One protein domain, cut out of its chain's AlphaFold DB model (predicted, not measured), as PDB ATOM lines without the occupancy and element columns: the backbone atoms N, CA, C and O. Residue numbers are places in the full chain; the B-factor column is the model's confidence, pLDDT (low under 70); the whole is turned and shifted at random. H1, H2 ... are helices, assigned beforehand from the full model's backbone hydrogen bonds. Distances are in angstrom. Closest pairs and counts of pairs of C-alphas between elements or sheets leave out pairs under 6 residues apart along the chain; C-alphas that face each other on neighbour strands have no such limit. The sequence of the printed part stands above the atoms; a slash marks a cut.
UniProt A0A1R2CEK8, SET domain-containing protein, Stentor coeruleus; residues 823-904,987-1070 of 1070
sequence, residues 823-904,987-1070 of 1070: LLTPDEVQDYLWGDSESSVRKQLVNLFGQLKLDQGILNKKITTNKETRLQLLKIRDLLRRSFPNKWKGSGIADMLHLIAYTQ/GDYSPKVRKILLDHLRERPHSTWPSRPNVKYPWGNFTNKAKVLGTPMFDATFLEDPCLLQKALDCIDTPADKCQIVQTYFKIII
ATOM      1  N   LEU A 823      35.430  -8.729 -34.993       97.00
ATOM      2  CA  LEU A 823      36.395  -9.237 -34.022       97.00
ATOM      3  C   LEU A 823      36.101  -8.638 -32.644       97.00
ATOM      4  O   LEU A 823      36.059  -7.420 -32.504       97.00
ATOM      5  N   LEU A 824      35.923  -9.491 -31.632       95.94
ATOM      6  CA  LEU A 824      35.645  -9.027 -30.277       95.94
ATOM      7  C   LEU A 824      36.890  -8.403 -29.645       95.94
ATOM      8  O   LEU A 824      37.989  -8.957 -29.700       95.94
ATOM      9  N   THR A 825      36.685  -7.279 -28.970       94.50
ATOM     10  CA  THR A 825      37.684  -6.637 -28.116       94.50
ATOM     11  C   THR A 825      37.973  -7.480 -26.867       94.50
ATOM     12  O   THR A 825      37.145  -8.302 -26.460       94.50
ATOM     13  N   PRO A 826      39.117  -7.273 -26.185       91.50
ATOM     14  CA  PRO A 826      39.415  -7.977 -24.938       91.50
ATOM     15  C   PRO A 826      38.314  -7.861 -23.871       91.50
ATOM     16  O   PRO A 826      38.075  -8.832 -23.152       91.50
ATOM     17  N   ASP A 827      37.627  -6.721 -23.786       92.25
ATOM     18  CA  ASP A 827      36.544  -6.498 -22.823       92.25
ATOM     19  C   ASP A 827      35.272  -7.270 -23.201       92.25
ATOM     20  O   ASP A 827      34.652  -7.897 -22.344       92.25
ATOM     21  N   GLU A 828      34.923  -7.320 -24.489       94.25
ATOM     22  CA  GLU A 828      33.803  -8.132 -24.985       94.25
ATOM     23  C   GLU A 828      34.075  -9.635 -24.829       94.25
ATOM     24  O   GLU A 828      33.172 -10.402 -24.490       94.25
ATOM     25  N   VAL A 829      35.327 -10.073 -25.014       93.38
ATOM     26  CA  VAL A 829      35.736 -11.453 -24.709       93.38
ATOM     27  C   VAL A 829      35.585 -11.741 -23.217       93.38
ATOM     28  O   VAL A 829      35.063 -12.794 -22.844       93.38
ATOM     29  N   GLN A 830      35.998 -10.812 -22.355       92.88
ATOM     30  CA  GLN A 830      35.847 -10.956 -20.909       92.88
ATOM     31  C   GLN A 830      34.365 -11.033 -20.507       92.88
ATOM     32  O   GLN A 830      34.015 -11.878 -19.681       92.88
ATOM     33  N   ASP A 831      33.488 -10.226 -21.110       92.62
ATOM     34  CA  ASP A 831      32.038 -10.293 -20.882       92.62
ATOM     35  C   ASP A 831      31.431 -11.612 -21.388       92.62
ATOM     36  O   ASP A 831      30.670 -12.274 -20.677       92.62
ATOM     37  N   TYR A 832      31.839 -12.093 -22.564       93.19
ATOM     38  CA  TYR A 832      31.398 -13.396 -23.062       93.19
ATOM     39  C   TYR A 832      31.819 -14.548 -22.132       93.19
ATOM     40  O   TYR A 832      31.027 -15.451 -21.844       93.19
ATOM     41  N   LEU A 833      33.058 -14.532 -21.635       93.38
ATOM     42  CA  LEU A 833      33.581 -15.607 -20.794       93.38
ATOM     43  C   LEU A 833      33.075 -15.534 -19.341       93.38
ATOM     44  O   LEU A 833      32.771 -16.574 -18.750       93.38
ATOM     45  N   TRP A 834      32.986 -14.339 -18.749       94.44
ATOM     46  CA  TRP A 834      32.723 -14.156 -17.313       94.44
ATOM     47  C   TRP A 834      31.677 -13.087 -16.959       94.44
ATOM     48  O   TRP A 834      31.478 -12.809 -15.776       94.44
ATOM     49  N   GLY A 835      30.969 -12.522 -17.934       91.19
ATOM     50  CA  GLY A 835      29.941 -11.497 -17.735       91.19
ATOM     51  C   GLY A 835      28.636 -12.002 -17.116       91.19
ATOM     52  O   GLY A 835      28.499 -13.174 -16.736       91.19
ATOM     53  N   ASP A 836      27.660 -11.105 -16.992       88.12
ATOM     54  CA  ASP A 836      26.347 -11.353 -16.367       88.12
ATOM     55  C   ASP A 836      25.235 -11.724 -17.365       88.12
ATOM     56  O   ASP A 836      24.143 -12.110 -16.944       88.12
ATOM     57  N   SER A 837      25.498 -11.657 -18.675       87.75
ATOM     58  CA  SER A 837      24.512 -12.029 -19.695       87.75
ATOM     59  C   SER A 837      24.149 -13.520 -19.630       87.75
ATOM     60  O   SER A 837      25.001 -14.370 -19.378       87.75
ATOM     61  N   GLU A 838      22.889 -13.872 -19.918       84.50
ATOM     62  CA  GLU A 838      22.428 -15.279 -19.977       84.50
ATOM     63  C   GLU A 838      23.198 -16.125 -21.006       84.50
ATOM     64  O   GLU A 838      23.276 -17.349 -20.905       84.50
ATOM     65  N   SER A 839      23.797 -15.474 -22.001       84.44
ATOM     66  CA  SER A 839      24.658 -16.100 -22.999       84.44
ATOM     67  C   SER A 839      26.106 -16.298 -22.547       84.44
ATOM     68  O   SER A 839      26.825 -17.026 -23.233       84.44
ATOM     69  N   SER A 840      26.552 -15.697 -21.437       91.38
ATOM     70  CA  SER A 840      27.942 -15.809 -20.986       91.38
ATOM     71  C   SER A 840      28.280 -17.232 -20.541       91.38
ATOM     72  O   SER A 840      27.435 -17.976 -20.029       91.38
ATOM     73  N   VAL A 841      29.542 -17.632 -20.708       92.31
ATOM     74  CA  VAL A 841      30.020 -18.960 -20.295       92.31
ATOM     75  C   VAL A 841      29.819 -19.158 -18.790       92.31
ATOM     76  O   VAL A 841      29.337 -20.211 -18.368       92.31
ATOM     77  N   ARG A 842      30.102 -18.139 -17.967       93.31
ATOM     78  CA  ARG A 842      29.860 -18.188 -16.516       93.31
ATOM     79  C   ARG A 842      28.387 -18.406 -16.180       93.31
ATOM     80  O   ARG A 842      28.095 -19.247 -15.331       93.31
ATOM     81  N   LYS A 843      27.455 -17.703 -16.827       91.38
ATOM     82  CA  LYS A 843      26.024 -17.843 -16.528       91.38
ATOM     83  C   LYS A 843      25.480 -19.206 -16.961       91.38
ATOM     84  O   LYS A 843      24.781 -19.858 -16.185       91.38
ATOM     85  N   GLN A 844      25.921 -19.709 -18.116       90.12
ATOM     86  CA  GLN A 844      25.650 -21.088 -18.538       90.12
ATOM     87  C   GLN A 844      26.175 -22.116 -17.518       90.12
ATOM     88  O   GLN A 844      25.495 -23.101 -17.220       90.12
ATOM     89  N   LEU A 845      27.360 -21.883 -16.939       91.62
ATOM     90  CA  LEU A 845      27.916 -22.733 -15.885       91.62
ATOM     91  C   LEU A 845      27.125 -22.654 -14.577       91.62
ATOM     92  O   LEU A 845      26.950 -23.688 -13.939       91.62
ATOM     93  N   VAL A 846      26.610 -21.484 -14.187       91.69
ATOM     94  CA  VAL A 846      25.729 -21.340 -13.009       91.69
ATOM     95  C   VAL A 846      24.488 -22.220 -13.167       91.69
ATOM     96  O   VAL A 846      24.168 -23.003 -12.267       91.69
ATOM     97  N   ASN A 847      23.843 -22.165 -14.336       88.56
ATOM     98  CA  ASN A 847      22.666 -22.983 -14.633       88.56
ATOM     99  C   ASN A 847      23.011 -24.483 -14.600       88.56
ATOM    100  O   ASN A 847      22.315 -25.266 -13.949       88.56
ATOM    101  N   LEU A 848      24.124 -24.884 -15.226       88.62
ATOM    102  CA  LEU A 848      24.608 -26.268 -15.204       88.62
ATOM    103  C   LEU A 848      24.914 -26.756 -13.778       88.62
ATOM    104  O   LEU A 848      24.520 -27.861 -13.409       88.62
ATOM    105  N   PHE A 849      25.603 -25.954 -12.965       91.56
ATOM    106  CA  PHE A 849      25.946 -26.303 -11.584       91.56
ATOM    107  C   PHE A 849      24.691 -26.476 -10.729       91.56
ATOM    108  O   PHE A 849      24.629 -27.415  -9.937       91.56
ATOM    109  N   GLY A 850      23.670 -25.635 -10.936       88.75
ATOM    110  CA  GLY A 850      22.353 -25.811 -10.323       88.75
ATOM    111  C   GLY A 850      21.710 -27.152 -10.697       88.75
ATOM    112  O   GLY A 850      21.276 -27.894  -9.818       88.75
ATOM    113  N   GLN A 851      21.725 -27.516 -11.985       87.19
ATOM    114  CA  GLN A 851      21.199 -28.806 -12.459       87.19
ATOM    115  C   GLN A 851      21.977 -30.010 -11.904       87.19
ATOM    116  O   GLN A 851      21.384 -31.045 -11.598       87.19
ATOM    117  N   LEU A 852      23.301 -29.889 -11.774       87.38
ATOM    118  CA  LEU A 852      24.189 -30.941 -11.266       87.38
ATOM    119  C   LEU A 852      24.310 -30.965  -9.734       87.38
ATOM    120  O   LEU A 852      24.986 -31.848  -9.207       87.38
ATOM    121  N   LYS A 853      23.660 -30.030  -9.026       88.50
ATOM    122  CA  LYS A 853      23.755 -29.844  -7.566       88.50
ATOM    123  C   LYS A 853      25.203 -29.670  -7.073       88.50
ATOM    124  O   LYS A 853      25.583 -30.222  -6.044       88.50
ATOM    125  N   LEU A 854      26.016 -28.921  -7.824       88.44
ATOM    126  CA  LEU A 854      27.390 -28.556  -7.456       88.44
ATOM    127  C   LEU A 854      27.438 -27.204  -6.728       88.44
ATOM    128  O   LEU A 854      26.604 -26.333  -6.977       88.44
ATOM    129  N   ASP A 855      28.454 -27.005  -5.882       87.00
ATOM    130  CA  ASP A 855      28.706 -25.715  -5.229       87.00
ATOM    131  C   ASP A 855      29.092 -24.634  -6.252       87.00
ATOM    132  O   ASP A 855      30.063 -24.766  -7.002       87.00
ATOM    133  N   GLN A 856      28.329 -23.541  -6.260       88.50
ATOM    134  CA  GLN A 856      28.513 -22.402  -7.157       88.50
ATOM    135  C   GLN A 856      29.552 -21.392  -6.647       88.50
ATOM    136  O   GLN A 856      29.871 -20.446  -7.364       88.50
ATOM    137  N   GLY A 857      30.137 -21.577  -5.455       87.50
ATOM    138  CA  GLY A 857      31.130 -20.657  -4.886       87.50
ATOM    139  C   GLY A 857      32.314 -20.357  -5.820       87.50
ATOM    140  O   GLY A 857      32.799 -19.226  -5.874       87.50
ATOM    141  N   ILE A 858      32.731 -21.333  -6.638       89.06
ATOM    142  CA  ILE A 858      33.798 -21.165  -7.641       89.06
ATOM    143  C   ILE A 858      33.417 -20.208  -8.791       89.06
ATOM    144  O   ILE A 858      34.305 -19.639  -9.426       89.06
ATOM    145  N   LEU A 859      32.122 -20.000  -9.044       90.75
ATOM    146  CA  LEU A 859      31.580 -19.132 -10.099       90.75
ATOM    147  C   LEU A 859      31.348 -17.687  -9.619       90.75
ATOM    148  O   LEU A 859      31.240 -16.780 -10.438       90.75
ATOM    149  N   ASN A 860      31.324 -17.459  -8.301       87.19
ATOM    150  CA  ASN A 860      31.054 -16.150  -7.689       87.19
ATOM    151  C   ASN A 860      32.315 -15.290  -7.488       87.19
ATOM    152  O   ASN A 860      32.246 -14.201  -6.914       87.19
ATOM    153  N   LYS A 861      33.485 -15.760  -7.938       86.44
ATOM    154  CA  LYS A 861      34.723 -14.980  -7.860       86.44
ATOM    155  C   LYS A 861      34.640 -13.749  -8.762       86.44
ATOM    156  O   LYS A 861      34.339 -13.867  -9.950       86.44
ATOM    157  N   LYS A 862      34.986 -12.586  -8.203       85.50
ATOM    158  CA  LYS A 862      35.245 -11.371  -8.981       85.50
ATOM    159  C   LYS A 862      36.550 -11.561  -9.744       85.50
ATOM    160  O   LYS A 862      37.603 -11.684  -9.128       85.50
ATOM    161  N   ILE A 863      36.450 -11.636 -11.064       88.12
ATOM    162  CA  ILE A 863      37.580 -11.804 -11.974       88.12
ATOM    163  C   ILE A 863      37.460 -10.724 -13.036       88.12
ATOM    164  O   ILE A 863      36.394 -10.572 -13.630       88.12
ATOM    165  N   THR A 864      38.534  -9.966 -13.242       80.88
ATOM    166  CA  THR A 864      38.534  -8.794 -14.129       80.88
ATOM    167  C   THR A 864      39.454  -8.947 -15.332       80.88
ATOM    168  O   THR A 864      39.399  -8.119 -16.231       80.88
ATOM    169  N   THR A 865      40.284  -9.996 -15.390       85.56
ATOM    170  CA  THR A 865      41.231 -10.195 -16.495       85.56
ATOM    171  C   THR A 865      40.960 -11.481 -17.273       85.56
ATOM    172  O   THR A 865      40.694 -12.537 -16.694       85.56
ATOM    173  N   ASN A 866      41.140 -11.429 -18.599       85.38
ATOM    174  CA  ASN A 866      40.985 -12.594 -19.481       85.38
ATOM    175  C   ASN A 866      41.873 -13.779 -19.065       85.38
ATOM    176  O   ASN A 866      41.454 -14.936 -19.129       85.38
ATOM    177  N   LYS A 867      43.103 -13.510 -18.605       84.69
ATOM    178  CA  LYS A 867      44.046 -14.551 -18.166       84.69
ATOM    179  C   LYS A 867      43.528 -15.294 -16.932       84.69
ATOM    180  O   LYS A 867      43.541 -16.527 -16.903       84.69
ATOM    181  N   GLU A 868      43.060 -14.562 -15.925       87.81
ATOM    182  CA  GLU A 868      42.495 -15.153 -14.710       87.81
ATOM    183  C   GLU A 868      41.187 -15.890 -15.000       87.81
ATOM    184  O   GLU A 868      40.992 -16.990 -14.483       87.81
ATOM    185  N   THR A 869      40.336 -15.340 -15.873       91.44
ATOM    186  CA  THR A 869      39.089 -15.977 -16.313       91.44
ATOM    187  C   THR A 869      39.371 -17.339 -16.929       91.44
ATOM    188  O   THR A 869      38.797 -18.343 -16.512       91.44
ATOM    189  N   ARG A 870      40.318 -17.426 -17.868       91.56
ATOM    190  CA  ARG A 870      40.687 -18.695 -18.513       91.56
ATOM    191  C   ARG A 870      41.251 -19.708 -17.524       91.56
ATOM    192  O   ARG A 870      40.863 -20.874 -17.557       91.56
ATOM    193  N   LEU A 871      42.108 -19.274 -16.597       90.06
ATOM    194  CA  LEU A 871      42.592 -20.144 -15.524       90.06
ATOM    195  C   LEU A 871      41.440 -20.640 -14.639       90.06
ATOM    196  O   LEU A 871      41.425 -21.798 -14.220       90.06
ATOM    197  N   GLN A 872      40.458 -19.785 -14.367       92.88
ATOM    198  CA  GLN A 872      39.274 -20.164 -13.612       92.88
ATOM    199  C   GLN A 872      38.413 -21.183 -14.373       92.88
ATOM    200  O   GLN A 872      37.985 -22.166 -13.768       92.88
ATOM    201  N   LEU A 873      38.239 -21.028 -15.690       94.19
ATOM    202  CA  LEU A 873      37.575 -22.023 -16.541       94.19
ATOM    203  C   LEU A 873      38.294 -23.381 -16.495       94.19
ATOM    204  O   LEU A 873      37.634 -24.415 -16.391       94.19
ATOM    205  N   LEU A 874      39.632 -23.405 -16.480       93.38
ATOM    206  CA  LEU A 874      40.404 -24.648 -16.333       93.38
ATOM    207  C   LEU A 874      40.252 -25.295 -14.946       93.38
ATOM    208  O   LEU A 874      40.178 -26.520 -14.842       93.38
ATOM    209  N   LYS A 875      40.155 -24.501 -13.873       93.19
ATOM    210  CA  LYS A 875      39.853 -25.028 -12.528       93.19
ATOM    211  C   LYS A 875      38.457 -25.654 -12.477       93.19
ATOM    212  O   LYS A 875      38.268 -26.694 -11.851       93.19
ATOM    213  N   ILE A 876      37.488 -25.050 -13.168       94.62
ATOM    214  CA  ILE A 876      36.124 -25.583 -13.295       94.62
ATOM    215  C   ILE A 876      36.110 -26.863 -14.138       94.62
ATOM    216  O   ILE A 876      35.451 -27.829 -13.756       94.62
ATOM    217  N   ARG A 877      36.881 -26.913 -15.232       94.50
ATOM    218  CA  ARG A 877      37.118 -28.137 -16.018       94.50
ATOM    219  C   ARG A 877      37.586 -29.283 -15.119       94.50
ATOM    220  O   ARG A 877      37.010 -30.367 -15.181       94.50
ATOM    221  N   ASP A 878      38.600 -29.055 -14.286       94.50
ATOM    222  CA  ASP A 878      39.165 -30.100 -13.420       94.50
ATOM    223  C   ASP A 878      38.143 -30.608 -12.398       94.50
ATOM    224  O   ASP A 878      38.018 -31.819 -12.189       94.50
ATOM    225  N   LEU A 879      37.358 -29.694 -11.817       93.75
ATOM    226  CA  LEU A 879      36.258 -30.030 -10.915       93.75
ATOM    227  C   LEU A 879      35.201 -30.901 -11.609       93.75
ATOM    228  O   LEU A 879      34.857 -31.967 -11.101       93.75
ATOM    229  N   LEU A 880      34.712 -30.485 -12.781       92.31
ATOM    230  CA  LEU A 880      33.690 -31.220 -13.537       92.31
ATOM    231  C   LEU A 880      34.169 -32.615 -13.948       92.31
ATOM    232  O   LEU A 880      33.419 -33.589 -13.837       92.31
ATOM    233  N   ARG A 881      35.427 -32.728 -14.387       91.69
ATOM    234  CA  ARG A 881      36.031 -34.002 -14.787       91.69
ATOM    235  C   ARG A 881      36.150 -34.969 -13.606       91.69
ATOM    236  O   ARG A 881      35.865 -36.152 -13.775       91.69
ATOM    237  N   ARG A 882      36.510 -34.471 -12.416       92.62
ATOM    238  CA  ARG A 882      36.594 -35.269 -11.181       92.62
ATOM    239  C   ARG A 882      35.219 -35.678 -10.649       92.62
ATOM    240  O   ARG A 882      35.060 -36.821 -10.232       92.62
ATOM    241  N   SER A 883      34.245 -34.769 -10.656       91.81
ATOM    242  CA  SER A 883      32.909 -35.026 -10.101       91.81
ATOM    243  C   SER A 883      32.064 -35.955 -10.977       91.81
ATOM    244  O   SER A 883      31.247 -36.715 -10.463       91.81
ATOM    245  N   PHE A 884      32.256 -35.922 -12.300       90.06
ATOM    246  CA  PHE A 884      31.453 -36.691 -13.255       90.06
ATOM    247  C   PHE A 884      32.334 -37.313 -14.366       90.06
ATOM    248  O   PHE A 884      32.255 -36.912 -15.537       90.06
ATOM    249  N   PRO A 885      33.185 -38.302 -14.028       89.56
ATOM    250  CA  PRO A 885      34.099 -38.927 -14.983       89.56
ATOM    251  C   PRO A 885      33.337 -39.713 -16.056       89.56
ATOM    252  O   PRO A 885      32.334 -40.363 -15.764       89.56
ATOM    253  N   ASN A 886      33.818 -39.665 -17.304       87.25
ATOM    254  CA  ASN A 886      33.255 -40.378 -18.466       87.25
ATOM    255  C   ASN A 886      31.779 -40.060 -18.776       87.25
ATOM    256  O   ASN A 886      31.127 -40.773 -19.537       87.25
ATOM    257  N   LYS A 887      31.237 -38.990 -18.187       86.19
ATOM    258  CA  LYS A 887      29.894 -38.485 -18.473       86.19
ATOM    259  C   LYS A 887      29.986 -37.229 -19.315       86.19
ATOM    260  O   LYS A 887      30.849 -36.379 -19.087       86.19
ATOM    261  N   TRP A 888      29.036 -37.072 -20.227       84.06
ATOM    262  CA  TRP A 888      28.925 -35.882 -21.059       84.06
ATOM    263  C   TRP A 888      28.843 -34.586 -20.232       84.06
ATOM    264  O   TRP A 888      29.685 -33.706 -20.394       84.06
ATOM    265  N   LYS A 889      27.921 -34.525 -19.258       83.06
ATOM    266  CA  LYS A 889      27.734 -33.367 -18.358       83.06
ATOM    267  C   LYS A 889      28.940 -33.056 -17.448       83.06
ATOM    268  O   LYS A 889      28.937 -32.046 -16.757       83.06
ATOM    269  N   GLY A 890      29.951 -33.925 -17.430       88.06
ATOM    270  CA  GLY A 890      31.191 -33.759 -16.678       88.06
ATOM    271  C   GLY A 890      32.392 -33.595 -17.587       88.06
ATOM    272  O   GLY A 890      32.773 -32.488 -17.944       88.06
ATOM    273  N   SER A 891      32.982 -34.729 -17.973       88.88
ATOM    274  CA  SER A 891      34.187 -34.789 -18.809       88.88
ATOM    275  C   SER A 891      33.997 -34.152 -20.189       88.88
ATOM    276  O   SER A 891      34.925 -33.534 -20.698       88.88
ATOM    277  N   GLY A 892      32.804 -34.255 -20.779       88.50
ATOM    278  CA  GLY A 892      32.517 -33.645 -22.080       88.50
ATOM    279  C   GLY A 892      32.455 -32.121 -22.034       88.50
ATOM    280  O   GLY A 892      33.114 -31.452 -22.826       88.50
ATOM    281  N   ILE A 893      31.728 -31.571 -21.060       89.50
ATOM    282  CA  ILE A 893      31.694 -30.122 -20.811       89.50
ATOM    283  C   ILE A 893      33.071 -29.610 -20.374       89.50
ATOM    284  O   ILE A 893      33.482 -28.537 -20.799       89.50
ATOM    285  N   ALA A 894      33.815 -30.381 -19.580       92.44
ATOM    286  CA  ALA A 894      35.188 -30.055 -19.209       92.44
ATOM    287  C   ALA A 894      36.088 -29.905 -20.453       92.44
ATOM    288  O   ALA A 894      36.793 -28.907 -20.579       92.44
ATOM    289  N   ASP A 895      36.026 -30.842 -21.404       92.06
ATOM    290  CA  ASP A 895      36.769 -30.731 -22.665       92.06
ATOM    291  C   ASP A 895      36.313 -29.506 -23.488       92.06
ATOM    292  O   ASP A 895      37.148 -28.806 -24.053       92.06
ATOM    293  N   MET A 896      35.017 -29.166 -23.487       89.69
ATOM    294  CA  MET A 896      34.508 -27.947 -24.137       89.69
ATOM    295  C   MET A 896      35.058 -26.664 -23.494       89.69
ATOM    296  O   MET A 896      35.549 -25.778 -24.191       89.69
ATOM    297  N   LEU A 897      35.025 -26.574 -22.159       93.06
ATOM    298  CA  LEU A 897      35.603 -25.461 -21.401       93.06
ATOM    299  C   LEU A 897      37.098 -25.325 -21.648       93.06
ATOM    300  O   LEU A 897      37.610 -24.212 -21.693       93.06
ATOM    301  N   HIS A 898      37.791 -26.452 -21.806       93.62
ATOM    302  CA  HIS A 898      39.198 -26.450 -22.156       93.62
ATOM    303  C   HIS A 898      39.427 -25.778 -23.511       93.62
ATOM    304  O   HIS A 898      40.243 -24.866 -23.593       93.62
ATOM    305  N   LEU A 899      38.674 -26.171 -24.544       92.75
ATOM    306  CA  LEU A 899      38.779 -25.545 -25.863       92.75
ATOM    307  C   LEU A 899      38.464 -24.046 -25.796       92.75
ATOM    308  O   LEU A 899      39.263 -23.258 -26.283       92.75
ATOM    309  N   ILE A 900      37.383 -23.642 -25.115       92.38
ATOM    310  CA  ILE A 900      37.036 -22.222 -24.905       92.38
ATOM    311  C   ILE A 900      38.183 -21.468 -24.213       92.38
ATOM    312  O   ILE A 900      38.558 -20.376 -24.635       92.38
ATOM    313  N   ALA A 901      38.764 -22.047 -23.159       92.44
ATOM    314  CA  ALA A 901      39.854 -21.430 -22.410       92.44
ATOM    315  C   ALA A 901      41.145 -21.297 -23.233       92.44
ATOM    316  O   ALA A 901      41.945 -20.409 -22.935       92.44
ATOM    317  N   TYR A 902      41.334 -22.131 -24.257       92.50
ATOM    318  CA  TYR A 902      42.475 -22.095 -25.173       92.50
ATOM    319  C   TYR A 902      42.227 -21.277 -26.451       92.50
ATOM    320  O   TYR A 902      43.200 -20.882 -27.085       92.50
ATOM    321  N   THR A 903      40.973 -20.962 -26.798       92.88
ATOM    322  CA  THR A 903      40.643 -20.116 -27.957       92.88
ATOM    323  C   THR A 903      41.141 -18.684 -27.761       92.88
ATOM    324  O   THR A 903      40.738 -18.048 -26.792       92.88
ATOM    325  N   GLN A 904      41.952 -18.131 -28.654       90.94
ATOM    326  CA  GLN A 904      42.469 -16.762 -28.584       90.94
ATOM    327  C   GLN A 904      41.570 -15.763 -29.314       90.94
ATOM    328  O   GLN A 904      41.309 -14.688 -28.775       90.94
ATOM    329  N   GLY A 987      24.447 -38.019 -23.667       72.88
ATOM    330  CA  GLY A 987      24.980 -38.933 -24.666       72.88
ATOM    331  C   GLY A 987      26.264 -39.599 -24.189       72.88
ATOM    332  O   GLY A 987      26.837 -39.213 -23.166       72.88
ATOM    333  N   ASP A 988      26.691 -40.624 -24.922       78.81
ATOM    334  CA  ASP A 988      27.877 -41.408 -24.581       78.81
ATOM    335  C   ASP A 988      29.142 -40.537 -24.673       78.81
ATOM    336  O   ASP A 988      29.437 -39.944 -25.711       78.81
ATOM    337  N   TYR A 989      29.882 -40.466 -23.567       86.00
ATOM    338  CA  TYR A 989      31.201 -39.838 -23.489       86.00
ATOM    339  C   TYR A 989      32.222 -40.776 -22.834       86.00
ATOM    340  O   TYR A 989      33.075 -40.368 -22.043       86.00
ATOM    341  N   SER A 990      32.111 -42.066 -23.158       86.81
ATOM    342  CA  SER A 990      33.077 -43.091 -22.785       86.81
ATOM    343  C   SER A 990      34.485 -42.766 -23.311       86.81
ATOM    344  O   SER A 990      34.629 -42.058 -24.315       86.81
ATOM    345  N   PRO A 991      35.548 -43.335 -22.708       89.31
ATOM    346  CA  PRO A 991      36.923 -43.138 -23.174       89.31
ATOM    347  C   PRO A 991      37.114 -43.417 -24.672       89.31
ATOM    348  O   PRO A 991      37.894 -42.741 -25.338       89.31
ATOM    349  N   LYS A 992      36.354 -44.375 -25.223       87.81
ATOM    350  CA  LYS A 992      36.357 -44.703 -26.652       87.81
ATOM    351  C   LYS A 992      35.803 -43.561 -27.506       87.81
ATOM    352  O   LYS A 992      36.435 -43.189 -28.492       87.81
ATOM    353  N   VAL A 993      34.641 -43.010 -27.148       85.19
ATOM    354  CA  VAL A 993      34.018 -41.897 -27.888       85.19
ATOM    355  C   VAL A 993      34.858 -40.630 -27.762       85.19
ATOM    356  O   VAL A 993      35.109 -39.972 -28.772       85.19
ATOM    357  N   ARG A 994      35.363 -40.339 -26.557       88.69
ATOM    358  CA  ARG A 994      36.286 -39.226 -26.313       88.69
ATOM    359  C   ARG A 994      37.539 -39.337 -27.183       88.69
ATOM    360  O   ARG A 994      37.901 -38.368 -27.837       88.69
ATOM    361  N   LYS A 995      38.167 -40.517 -27.254       89.56
ATOM    362  CA  LYS A 995      39.340 -40.739 -28.111       89.56
ATOM    363  C   LYS A 995      39.036 -40.455 -29.586       89.56
ATOM    364  O   LYS A 995      39.767 -39.695 -30.201       89.56
ATOM    365  N   ILE A 996      37.933 -40.988 -30.124       87.12
ATOM    366  CA  ILE A 996      37.522 -40.747 -31.522       87.12
ATOM    367  C   ILE A 996      37.369 -39.250 -31.812       87.12
ATOM    368  O   ILE A 996      37.746 -38.789 -32.886       87.12
ATOM    369  N   LEU A 997      36.807 -38.494 -30.869       86.25
ATOM    370  CA  LEU A 997      36.648 -37.052 -31.008       86.25
ATOM    371  C   LEU A 997      38.001 -36.326 -31.039       86.25
ATOM    372  O   LEU A 997      38.214 -35.476 -31.900       86.25
ATOM    373  N   LEU A 998      38.908 -36.659 -30.118       89.94
ATOM    374  CA  LEU A 998      40.241 -36.050 -30.073       89.94
ATOM    375  C   LEU A 998      41.071 -36.414 -31.308       89.94
ATOM    376  O   LEU A 998      41.756 -35.554 -31.849       89.94
ATOM    377  N   ASP A 999      40.972 -37.654 -31.783       90.81
ATOM    378  CA  ASP A 999      41.625 -38.095 -33.017       90.81
ATOM    379  C   ASP A 999      41.053 -37.332 -34.229       90.81
ATOM    380  O   ASP A 999      41.816 -36.820 -35.043       90.81
ATOM    381  N   HIS A1000      39.728 -37.119 -34.299       89.25
ATOM    382  CA  HIS A1000      39.104 -36.273 -35.333       89.25
ATOM    383  C   HIS A1000      39.621 -34.830 -35.304       89.25
ATOM    384  O   HIS A1000      39.916 -34.273 -36.358       89.25
ATOM    385  N   LEU A1001      39.764 -34.228 -34.119       89.44
ATOM    386  CA  LEU A1001      40.314 -32.874 -33.977       89.44
ATOM    387  C   LEU A1001      41.766 -32.774 -34.458       89.44
ATOM    388  O   LEU A1001      42.129 -31.762 -35.050       89.44
ATOM    389  N   ARG A1002      42.581 -33.814 -34.239       90.88
ATOM    390  CA  ARG A1002      43.974 -33.865 -34.710       90.88
ATOM    391  C   ARG A1002      44.068 -34.077 -36.216       90.88
ATOM    392  O   ARG A1002      44.836 -33.400 -36.888       90.88
ATOM    393  N   GLU A1003      43.300 -35.022 -36.745       91.06
ATOM    394  CA  GLU A1003      43.424 -35.459 -38.137       91.06
ATOM    395  C   GLU A1003      42.650 -34.564 -39.112       91.06
ATOM    396  O   GLU A1003      43.047 -34.405 -40.268       91.06
ATOM    397  N   ARG A1004      41.507 -34.014 -38.684       89.56
ATOM    398  CA  ARG A1004      40.554 -33.296 -39.545       89.56
ATOM    399  C   ARG A1004      39.962 -32.057 -38.858       89.56
ATOM    400  O   ARG A1004      38.738 -31.914 -38.819       89.56
ATOM    401  N   PRO A1005      40.792 -31.105 -38.386       90.31
ATOM    402  CA  PRO A1005      40.321 -29.921 -37.652       90.31
ATOM    403  C   PRO A1005      39.370 -29.018 -38.452       90.31
ATOM    404  O   PRO A1005      38.569 -28.291 -37.873       90.31
ATOM    405  N   HIS A1006      39.437 -29.076 -39.783       89.44
ATOM    406  CA  HIS A1006      38.597 -28.312 -40.707       89.44
ATOM    407  C   HIS A1006      37.255 -28.988 -41.035       89.44
ATOM    408  O   HIS A1006      36.457 -28.418 -41.775       89.44
ATOM    409  N   SER A1007      37.022 -30.215 -40.559       87.62
ATOM    410  CA  SER A1007      35.792 -30.969 -40.816       87.62
ATOM    411  C   SER A1007      34.797 -30.795 -39.676       87.62
ATOM    412  O   SER A1007      35.181 -30.766 -38.504       87.62
ATOM    413  N   THR A1008      33.506 -30.765 -40.009       83.88
ATOM    414  CA  THR A1008      32.436 -30.769 -39.006       83.88
ATOM    415  C   THR A1008      32.563 -31.965 -38.068       83.88
ATOM    416  O   THR A1008      33.153 -32.987 -38.433       83.88
ATOM    417  N   TRP A1009      31.963 -31.881 -36.881       79.38
ATOM    418  CA  TRP A1009      31.962 -33.005 -35.942       79.38
ATOM    419  C   TRP A1009      31.512 -34.319 -36.593       79.38
ATOM    420  O   TRP A1009      30.610 -34.310 -37.437       79.38
ATOM    421  N   PRO A1010      32.100 -35.457 -36.190       73.44
ATOM    422  CA  PRO A1010      31.761 -36.746 -36.768       73.44
ATOM    423  C   PRO A1010      30.270 -37.053 -36.582       73.44
ATOM    424  O   PRO A1010      29.730 -36.958 -35.482       73.44
ATOM    425  N   SER A1011      29.606 -37.472 -37.660       67.38
ATOM    426  CA  SER A1011      28.249 -38.022 -37.627       67.38
ATOM    427  C   SER A1011      28.300 -39.496 -38.024       67.38
ATOM    428  O   SER A1011      28.738 -39.816 -39.129       67.38
ATOM    429  N   ARG A1012      27.857 -40.410 -37.152       60.84
ATOM    430  CA  ARG A1012      27.687 -41.831 -37.498       60.84
ATOM    431  C   ARG A1012      26.210 -42.212 -37.423       60.84
ATOM    432  O   ARG A1012      25.547 -41.801 -36.467       60.84
ATOM    433  N   PRO A1013      25.703 -43.041 -38.354       51.44
ATOM    434  CA  PRO A1013      24.416 -43.696 -38.163       51.44
ATOM    435  C   PRO A1013      24.449 -44.435 -36.818       51.44
ATOM    436  O   PRO A1013      25.360 -45.223 -36.572       51.44
ATOM    437  N   ASN A1014      23.489 -44.146 -35.939       53.50
ATOM    438  CA  ASN A1014      23.290 -44.794 -34.633       53.50
ATOM    439  C   ASN A1014      24.238 -44.395 -33.481       53.50
ATOM    440  O   ASN A1014      24.129 -44.971 -32.402       53.50
ATOM    441  N   VAL A1015      25.103 -43.381 -33.638       57.44
ATOM    442  CA  VAL A1015      25.840 -42.775 -32.508       57.44
ATOM    443  C   VAL A1015      25.464 -41.300 -32.401       57.44
ATOM    444  O   VAL A1015      25.886 -40.480 -33.217       57.44
ATOM    445  N   LYS A1016      24.660 -40.946 -31.390       57.16
ATOM    446  CA  LYS A1016      24.397 -39.543 -31.043       57.16
ATOM    447  C   LYS A1016      25.648 -38.969 -30.383       57.16
ATOM    448  O   LYS A1016      25.827 -39.109 -29.176       57.16
ATOM    449  N   TYR A1017      26.518 -38.343 -31.172       66.25
ATOM    450  CA  TYR A1017      27.626 -37.575 -30.615       66.25
ATOM    451  C   TYR A1017      27.056 -36.403 -29.809       66.25
ATOM    452  O   TYR A1017      26.303 -35.609 -30.378       66.25
ATOM    453  N   PRO A1018      27.404 -36.257 -28.518       65.44
ATOM    454  CA  PRO A1018      26.855 -35.184 -27.688       65.44
ATOM    455  C   PRO A1018      27.194 -33.788 -28.222       65.44
ATOM    456  O   PRO A1018      26.421 -32.850 -28.063       65.44
ATOM    457  N   TRP A1019      28.327 -33.675 -28.924       70.25
ATOM    458  CA  TRP A1019      28.776 -32.437 -29.554       70.25
ATOM    459  C   TRP A1019      27.937 -32.103 -30.791       70.25
ATOM    460  O   TRP A1019      27.899 -30.949 -31.167       70.25
ATOM    461  N   GLY A1020      27.237 -33.068 -31.403       59.22
ATOM    462  CA  GLY A1020      26.547 -32.922 -32.690       59.22
ATOM    463  C   GLY A1020      25.233 -32.124 -32.674       59.22
ATOM    464  O   GLY A1020      24.694 -31.848 -33.748       59.22
ATOM    465  N   ASN A1021      24.704 -31.758 -31.500       60.50
ATOM    466  CA  ASN A1021      23.473 -30.973 -31.373       60.50
ATOM    467  C   ASN A1021      23.814 -29.512 -31.023       60.50
ATOM    468  O   ASN A1021      24.260 -29.225 -29.915       60.50
ATOM    469  N   PHE A1022      23.640 -28.597 -31.982       64.88
ATOM    470  CA  PHE A1022      24.147 -27.222 -31.893       64.88
ATOM    471  C   PHE A1022      23.063 -26.224 -31.525       64.88
ATOM    472  O   PHE A1022      22.173 -25.941 -32.326       64.88
ATOM    473  N   THR A1023      23.227 -25.591 -30.371       68.44
ATOM    474  CA  THR A1023      22.726 -24.237 -30.138       68.44
ATOM    475  C   THR A1023      23.916 -23.374 -29.734       68.44
ATOM    476  O   THR A1023      24.683 -23.749 -28.855       68.44
ATOM    477  N   ASN A1024      24.117 -22.241 -30.408       74.94
ATOM    478  CA  ASN A1024      25.073 -21.214 -29.995       74.94
ATOM    479  C   ASN A1024      24.266 -19.984 -29.577       74.94
ATOM    480  O   ASN A1024      23.981 -19.116 -30.400       74.94
ATOM    481  N   LYS A1025      23.837 -19.950 -28.308       75.38
ATOM    482  CA  LYS A1025      22.994 -18.863 -27.782       75.38
ATOM    483  C   LYS A1025      23.700 -17.505 -27.841       75.38
ATOM    484  O   LYS A1025      23.046 -16.504 -28.101       75.38
ATOM    485  N   ALA A1026      25.018 -17.495 -27.641       79.31
ATOM    486  CA  ALA A1026      25.832 -16.284 -27.643       79.31
ATOM    487  C   ALA A1026      26.132 -15.750 -29.048       79.31
ATOM    488  O   ALA A1026      26.530 -14.602 -29.182       79.31
ATOM    489  N   LYS A1027      25.969 -16.578 -30.092       86.94
ATOM    490  CA  LYS A1027      26.377 -16.276 -31.478       86.94
ATOM    491  C   LYS A1027      27.867 -15.913 -31.630       86.94
ATOM    492  O   LYS A1027      28.265 -15.404 -32.671       86.94
ATOM    493  N   VAL A1028      28.684 -16.229 -30.624       90.81
ATOM    494  CA  VAL A1028      30.138 -16.037 -30.642       90.81
ATOM    495  C   VAL A1028      30.801 -17.216 -31.344       90.81
ATOM    496  O   VAL A1028      30.477 -18.378 -31.084       90.81
ATOM    497  N   LEU A1029      31.714 -16.908 -32.254       93.94
ATOM    498  CA  LEU A1029      32.565 -17.839 -32.980       93.94
ATOM    499  C   LEU A1029      33.984 -17.793 -32.408       93.94
ATOM    500  O   LEU A1029      34.413 -16.770 -31.881       93.94
ATOM    501  N   GLY A1030      34.701 -18.910 -32.515       93.44
ATOM    502  CA  GLY A1030      36.083 -19.033 -32.057       93.44
ATOM    503  C   GLY A1030      36.396 -20.435 -31.541       93.44
ATOM    504  O   GLY A1030      35.675 -20.987 -30.704       93.44
ATOM    505  N   THR A1031      37.490 -21.017 -32.029       94.25
ATOM    506  CA  THR A1031      38.002 -22.327 -31.600       94.25
ATOM    507  C   THR A1031      39.529 -22.348 -31.696       94.25
ATOM    508  O   THR A1031      40.082 -21.630 -32.533       94.25
ATOM    509  N   PRO A1032      40.222 -23.252 -30.974       93.75
ATOM    510  CA  PRO A1032      41.659 -23.452 -31.176       93.75
ATOM    511  C   PRO A1032      42.010 -23.917 -32.601       93.75
ATOM    512  O   PRO A1032      43.119 -23.687 -33.077       93.75
ATOM    513  N   MET A1033      41.071 -24.571 -33.299       93.75
ATOM    514  CA  MET A1033      41.234 -24.979 -34.698       93.75
ATOM    515  C   MET A1033      41.253 -23.763 -35.631       93.75
ATOM    516  O   MET A1033      42.080 -23.695 -36.541       93.75
ATOM    517  N   PHE A1034      40.357 -22.801 -35.400       95.50
ATOM    518  CA  PHE A1034      40.327 -21.549 -36.146       95.50
ATOM    519  C   PHE A1034      41.556 -20.692 -35.839       95.50
ATOM    520  O   PHE A1034      42.191 -20.226 -36.780       95.50
ATOM    521  N   ASP A1035      41.949 -20.565 -34.566       94.88
ATOM    522  CA  ASP A1035      43.152 -19.818 -34.165       94.88
ATOM    523  C   ASP A1035      44.401 -20.313 -34.887       94.88
ATOM    524  O   ASP A1035      45.162 -19.513 -35.422       94.88
ATOM    525  N   ALA A1036      44.584 -21.636 -34.954       93.62
ATOM    526  CA  ALA A1036      45.726 -22.243 -35.628       93.62
ATOM    527  C   ALA A1036      45.823 -21.858 -37.114       93.62
ATOM    528  O   ALA A1036      46.910 -21.862 -37.684       93.62
ATOM    529  N   THR A1037      44.689 -21.526 -37.738       94.44
ATOM    530  CA  THR A1037      44.631 -21.080 -39.135       94.44
ATOM    531  C   THR A1037      44.742 -19.561 -39.248       94.44
ATOM    532  O   THR A1037      45.498 -19.068 -40.073       94.44
ATOM    533  N   PHE A1038      43.995 -18.809 -38.436       95.50
ATOM    534  CA  PHE A1038      43.931 -17.348 -38.510       95.50
ATOM    535  C   PHE A1038      45.221 -16.668 -38.036       95.50
ATOM    536  O   PHE A1038      45.634 -15.685 -38.640       95.50
ATOM    537  N   LEU A1039      45.864 -17.211 -36.996       94.00
ATOM    538  CA  LEU A1039      47.141 -16.728 -36.458       94.00
ATOM    539  C   LEU A1039      48.360 -17.391 -37.118       94.00
ATOM    540  O   LEU A1039      49.484 -17.149 -36.687       94.00
ATOM    541  N   GLU A1040      48.137 -18.261 -38.109       92.88
ATOM    542  CA  GLU A1040      49.182 -19.004 -38.829       92.88
ATOM    543  C   GLU A1040      50.137 -19.812 -37.917       92.88
ATOM    544  O   GLU A1040      51.282 -20.085 -38.276       92.88
ATOM    545  N   ASP A1041      49.664 -20.248 -36.741       91.56
ATOM    546  CA  ASP A1041      50.426 -21.063 -35.784       91.56
ATOM    547  C   ASP A1041      49.763 -22.444 -35.575       91.56
ATOM    548  O   ASP A1041      48.888 -22.607 -34.711       91.56
ATOM    549  N   PRO A1042      50.201 -23.492 -36.305       85.00
ATOM    550  CA  PRO A1042      49.635 -24.834 -36.175       85.00
ATOM    551  C   PRO A1042      49.891 -25.460 -34.795       85.00
ATOM    552  O   PRO A1042      49.189 -26.395 -34.398       85.00
ATOM    553  N   CYS A1043      50.862 -24.954 -34.024       88.44
ATOM    554  CA  CYS A1043      51.136 -25.459 -32.687       88.44
ATOM    555  C   CYS A1043      50.046 -25.074 -31.679       88.44
ATOM    556  O   CYS A1043      49.984 -25.698 -30.620       88.44
ATOM    557  N   LEU A1044      49.187 -24.086 -31.960       89.12
ATOM    558  CA  LEU A1044      48.134 -23.658 -31.030       89.12
ATOM    559  C   LEU A1044      47.130 -24.774 -30.738       89.12
ATOM    560  O   LEU A1044      46.899 -25.091 -29.567       89.12
ATOM    561  N   LEU A1045      46.605 -25.413 -31.788       91.50
ATOM    562  CA  LEU A1045      45.695 -26.549 -31.653       91.50
ATOM    563  C   LEU A1045      46.394 -27.734 -30.983       91.50
ATOM    564  O   LEU A1045      45.841 -28.331 -30.062       91.50
ATOM    565  N   GLN A1046      47.621 -28.049 -31.407       90.56
ATOM    566  CA  GLN A1046      48.388 -29.155 -30.834       90.56
ATOM    567  C   GLN A1046      48.595 -28.963 -29.325       90.56
ATOM    568  O   GLN A1046      48.283 -29.856 -28.542       90.56
ATOM    569  N   LYS A1047      49.008 -27.764 -28.895       88.62
ATOM    570  CA  LYS A1047      49.170 -27.416 -27.476       88.62
ATOM    571  C   LYS A1047      47.859 -27.518 -26.699       88.62
ATOM    572  O   LYS A1047      47.870 -28.034 -25.582       88.62
ATOM    573  N   ALA A1048      46.746 -27.046 -27.267       90.88
ATOM    574  CA  ALA A1048      45.432 -27.187 -26.642       90.88
ATOM    575  C   ALA A1048      45.078 -28.671 -26.441       90.88
ATOM    576  O   ALA A1048      44.686 -29.087 -25.357       90.88
ATOM    577  N   LEU A1049      45.295 -29.515 -27.450       92.44
ATOM    578  CA  LEU A1049      44.980 -30.941 -27.351       92.44
ATOM    579  C   LEU A1049      45.932 -31.711 -26.424       92.44
ATOM    580  O   LEU A1049      45.486 -32.624 -25.734       92.44
ATOM    581  N   ASP A1050      47.212 -31.344 -26.361       90.69
ATOM    582  CA  ASP A1050      48.194 -31.984 -25.475       90.69
ATOM    583  C   ASP A1050      47.965 -31.619 -24.004       90.69
ATOM    584  O   ASP A1050      48.168 -32.440 -23.109       90.69
ATOM    585  N   CYS A1051      47.484 -30.401 -23.746       90.88
ATOM    586  CA  CYS A1051      47.176 -29.912 -22.403       90.88
ATOM    587  C   CYS A1051      45.751 -30.238 -21.927       90.88
ATOM    588  O   CYS A1051      45.380 -29.857 -20.808       90.88
ATOM    589  N   ILE A1052      44.946 -30.945 -22.732       91.94
ATOM    590  CA  ILE A1052      43.522 -31.170 -22.440       91.94
ATOM    591  C   ILE A1052      43.296 -31.859 -21.089       91.94
ATOM    592  O   ILE A1052      42.356 -31.516 -20.359       91.94
ATOM    593  N   ASP A1053      44.208 -32.756 -20.707       91.00
ATOM    594  CA  ASP A1053      44.200 -33.507 -19.449       91.00
ATOM    595  C   ASP A1053      45.170 -32.967 -18.385       91.00
ATOM    596  O   ASP A1053      45.151 -33.427 -17.243       91.00
ATOM    597  N   THR A1054      45.982 -31.957 -18.709       91.38
ATOM    598  CA  THR A1054      46.930 -31.349 -17.765       91.38
ATOM    599  C   THR A1054      46.189 -30.539 -16.700       91.38
ATOM    600  O   THR A1054      45.419 -29.659 -17.088       91.38
ATOM    601  N   PRO A1055      46.437 -30.751 -15.388       90.19
ATOM    602  CA  PRO A1055      45.837 -29.967 -14.302       90.19
ATOM    603  C   PRO A1055      46.004 -28.450 -14.473       90.19
ATOM    604  O   PRO A1055      47.010 -27.990 -15.013       90.19
ATOM    605  N   ALA A1056      45.017 -27.664 -14.037       86.88
ATOM    606  CA  ALA A1056      44.942 -26.223 -14.280       86.88
ATOM    607  C   ALA A1056      46.156 -25.445 -13.743       86.88
ATOM    608  O   ALA A1056      46.610 -24.499 -14.379       86.88
ATOM    609  N   ASP A1057      46.705 -25.861 -12.601       83.25
ATOM    610  CA  ASP A1057      47.913 -25.308 -11.972       83.25
ATOM    611  C   ASP A1057      49.203 -25.601 -12.758       83.25
ATOM    612  O   ASP A1057      50.179 -24.863 -12.637       83.25
ATOM    613  N   LYS A1058      49.194 -26.641 -13.598       82.81
ATOM    614  CA  LYS A1058      50.319 -27.066 -14.450       82.81
ATOM    615  C   LYS A1058      50.130 -26.705 -15.926       82.81
ATOM    616  O   LYS A1058      50.915 -27.123 -16.773       82.81
ATOM    617  N   CYS A1059      49.068 -25.977 -16.250       76.38
ATOM    618  CA  CYS A1059      48.668 -25.697 -17.622       76.38
ATOM    619  C   CYS A1059      49.441 -24.496 -18.204       76.38
ATOM    620  O   CYS A1059      49.651 -23.491 -17.523       76.38
ATOM    621  N   GLN A1060      49.816 -24.559 -19.487       64.06
ATOM    622  CA  GLN A1060      50.664 -23.545 -20.144       64.06
ATOM    623  C   GLN A1060      50.057 -22.125 -20.186       64.06
ATOM    624  O   GLN A1060      50.807 -21.148 -20.260       64.06
ATOM    625  N   ILE A1061      48.725 -21.978 -20.076       66.56
ATOM    626  CA  ILE A1061      48.038 -20.670 -19.959       66.56
ATOM    627  C   ILE A1061      48.589 -19.848 -18.782       66.56
ATOM    628  O   ILE A1061      48.727 -18.627 -18.879       66.56
ATOM    629  N   VAL A1062      48.976 -20.508 -17.688       52.47
ATOM    630  CA  VAL A1062      49.532 -19.838 -16.505       52.47
ATOM    631  C   VAL A1062      50.936 -19.288 -16.786       52.47
ATOM    632  O   VAL A1062      51.294 -18.236 -16.250       52.47
ATOM    633  N   GLN A1063      51.692 -19.942 -17.675       52.47
ATOM    634  CA  GLN A1063      53.120 -19.700 -17.864       52.47
ATOM    635  C   GLN A1063      53.469 -18.798 -19.061       52.47
ATOM    636  O   GLN A1063      54.392 -18.006 -18.911       52.47
ATOM    637  N   THR A1064      52.808 -18.876 -20.234       53.97
ATOM    638  CA  THR A1064      53.281 -18.106 -21.426       53.97
ATOM    639  C   THR A1064      52.352 -18.058 -22.663       53.97
ATOM    640  O   THR A1064      52.759 -17.530 -23.694       53.97
ATOM    641  N   TYR A1065      51.124 -18.596 -22.620       54.41
ATOM    642  CA  TYR A1065      50.344 -18.921 -23.838       54.41
ATOM    643  C   TYR A1065      49.820 -17.729 -24.680       54.41
ATOM    644  O   TYR A1065      49.529 -17.913 -25.857       54.41
ATOM    645  N   PHE A1066      49.733 -16.513 -24.127       56.38
ATOM    646  CA  PHE A1066      49.205 -15.337 -24.837       56.38
ATOM    647  C   PHE A1066      50.334 -14.342 -25.130       56.38
ATOM    648  O   PHE A1066      50.746 -13.591 -24.245       56.38
ATOM    649  N   LYS A1067      50.845 -14.334 -26.368       49.62
ATOM    650  CA  LYS A1067      51.525 -13.145 -26.899       49.62
ATOM    651  C   LYS A1067      50.439 -12.111 -27.195       49.62
ATOM    652  O   LYS A1067      49.393 -12.465 -27.726       49.62
ATOM    653  N   ILE A1068      50.664 -10.868 -26.780       40.22
ATOM    654  CA  ILE A1068      49.727  -9.760 -26.987       40.22
ATOM    655  C   ILE A1068      49.520  -9.613 -28.500       40.22
ATOM    656  O   ILE A1068      50.477  -9.328 -29.217       40.22
ATOM    657  N   ILE A1069      48.299  -9.867 -28.969       41.44
ATOM    658  CA  ILE A1069      47.865  -9.534 -30.326       41.44
ATOM    659  C   ILE A1069      47.562  -8.031 -30.281       41.44
ATOM    660  O   ILE A1069      46.621  -7.630 -29.594       41.44
ATOM    661  N   ILE A1070      48.430  -7.223 -30.897       29.19
ATOM    662  CA  ILE A1070      48.214  -5.790 -31.167       29.19
ATOM    663  C   ILE A1070      47.863  -5.659 -32.639       29.19
ATOM    664  O   ILE A1070      48.630  -6.235 -33.445       29.19
TER     665      ILE A1070
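AT A GLANCE: This is residues 823 to 904 and 987 to 1070 of the 1070 residues of the protein "SET domain-containing protein" of Stentor coeruleus (UniProt A0A1R2CEK8). A hairpin of two helices, H4 and H5, makes the core, with H2 and H3 to one side and H6 and a smaller hairpin, H7 and H8, to another; H1 packs on residues 866 to 869 of H4, and the small H9 on residues 867 to 871. The longer helices are mostly aligned, and a long loop, residues 1004 to 1031, joins H6 to H7. The 166 printed residues, with nine named helices, H1 to H9 in chain order, and no named strand, are all helix by class. The whole is compact, with a radius of gyration of the C-alphas of 15.5 A and spans of 44 by 42 by 31 A.

IN THESE COORDINATES: H4, residues 866 to 883, is 25.6 A long, from (40.985, -12.594, -19.481) to (32.909, -35.026, -10.101). H5, 888 to 902, is 19.8 A; H6, 991 to 1003, 18.0 A; H2, 841 to 852, 16.1 A. The others are H1, 826 to 834; H3, 856 to 859; H7, 1032 to 1038; H8, 1043 to 1050; H9, 1060 to 1063.

HOW THE PARTS SIT: H4 and H5 touch as a hairpin, C-alphas 877 and 894 closest at 4.2 A, at a shallow tilt of 19 degrees, opposite ways. H1 touches H4, C-alphas 830 and 866 closest at 5.6 A. H2 is near H4 and H5, and H3 touches H2. H7 and H8 touch as a hairpin, at 6 degrees. H6 only just touches H8, with 3 pairs of C-alphas within 8 A. Every O i to N i+4 pair is within hydrogen-bond range in H1, H2, H4, H6 and H8; in H5 10 of 11 are, in H7 2 of 3.

THE WHOLE: C-alphas 904 and 987, across the cut, are 28.5 A apart. The link H6 to H7 is long. Residues 1011 to 1018, 1020 to 1023 and 1060 to 1070 have pLDDT under 70.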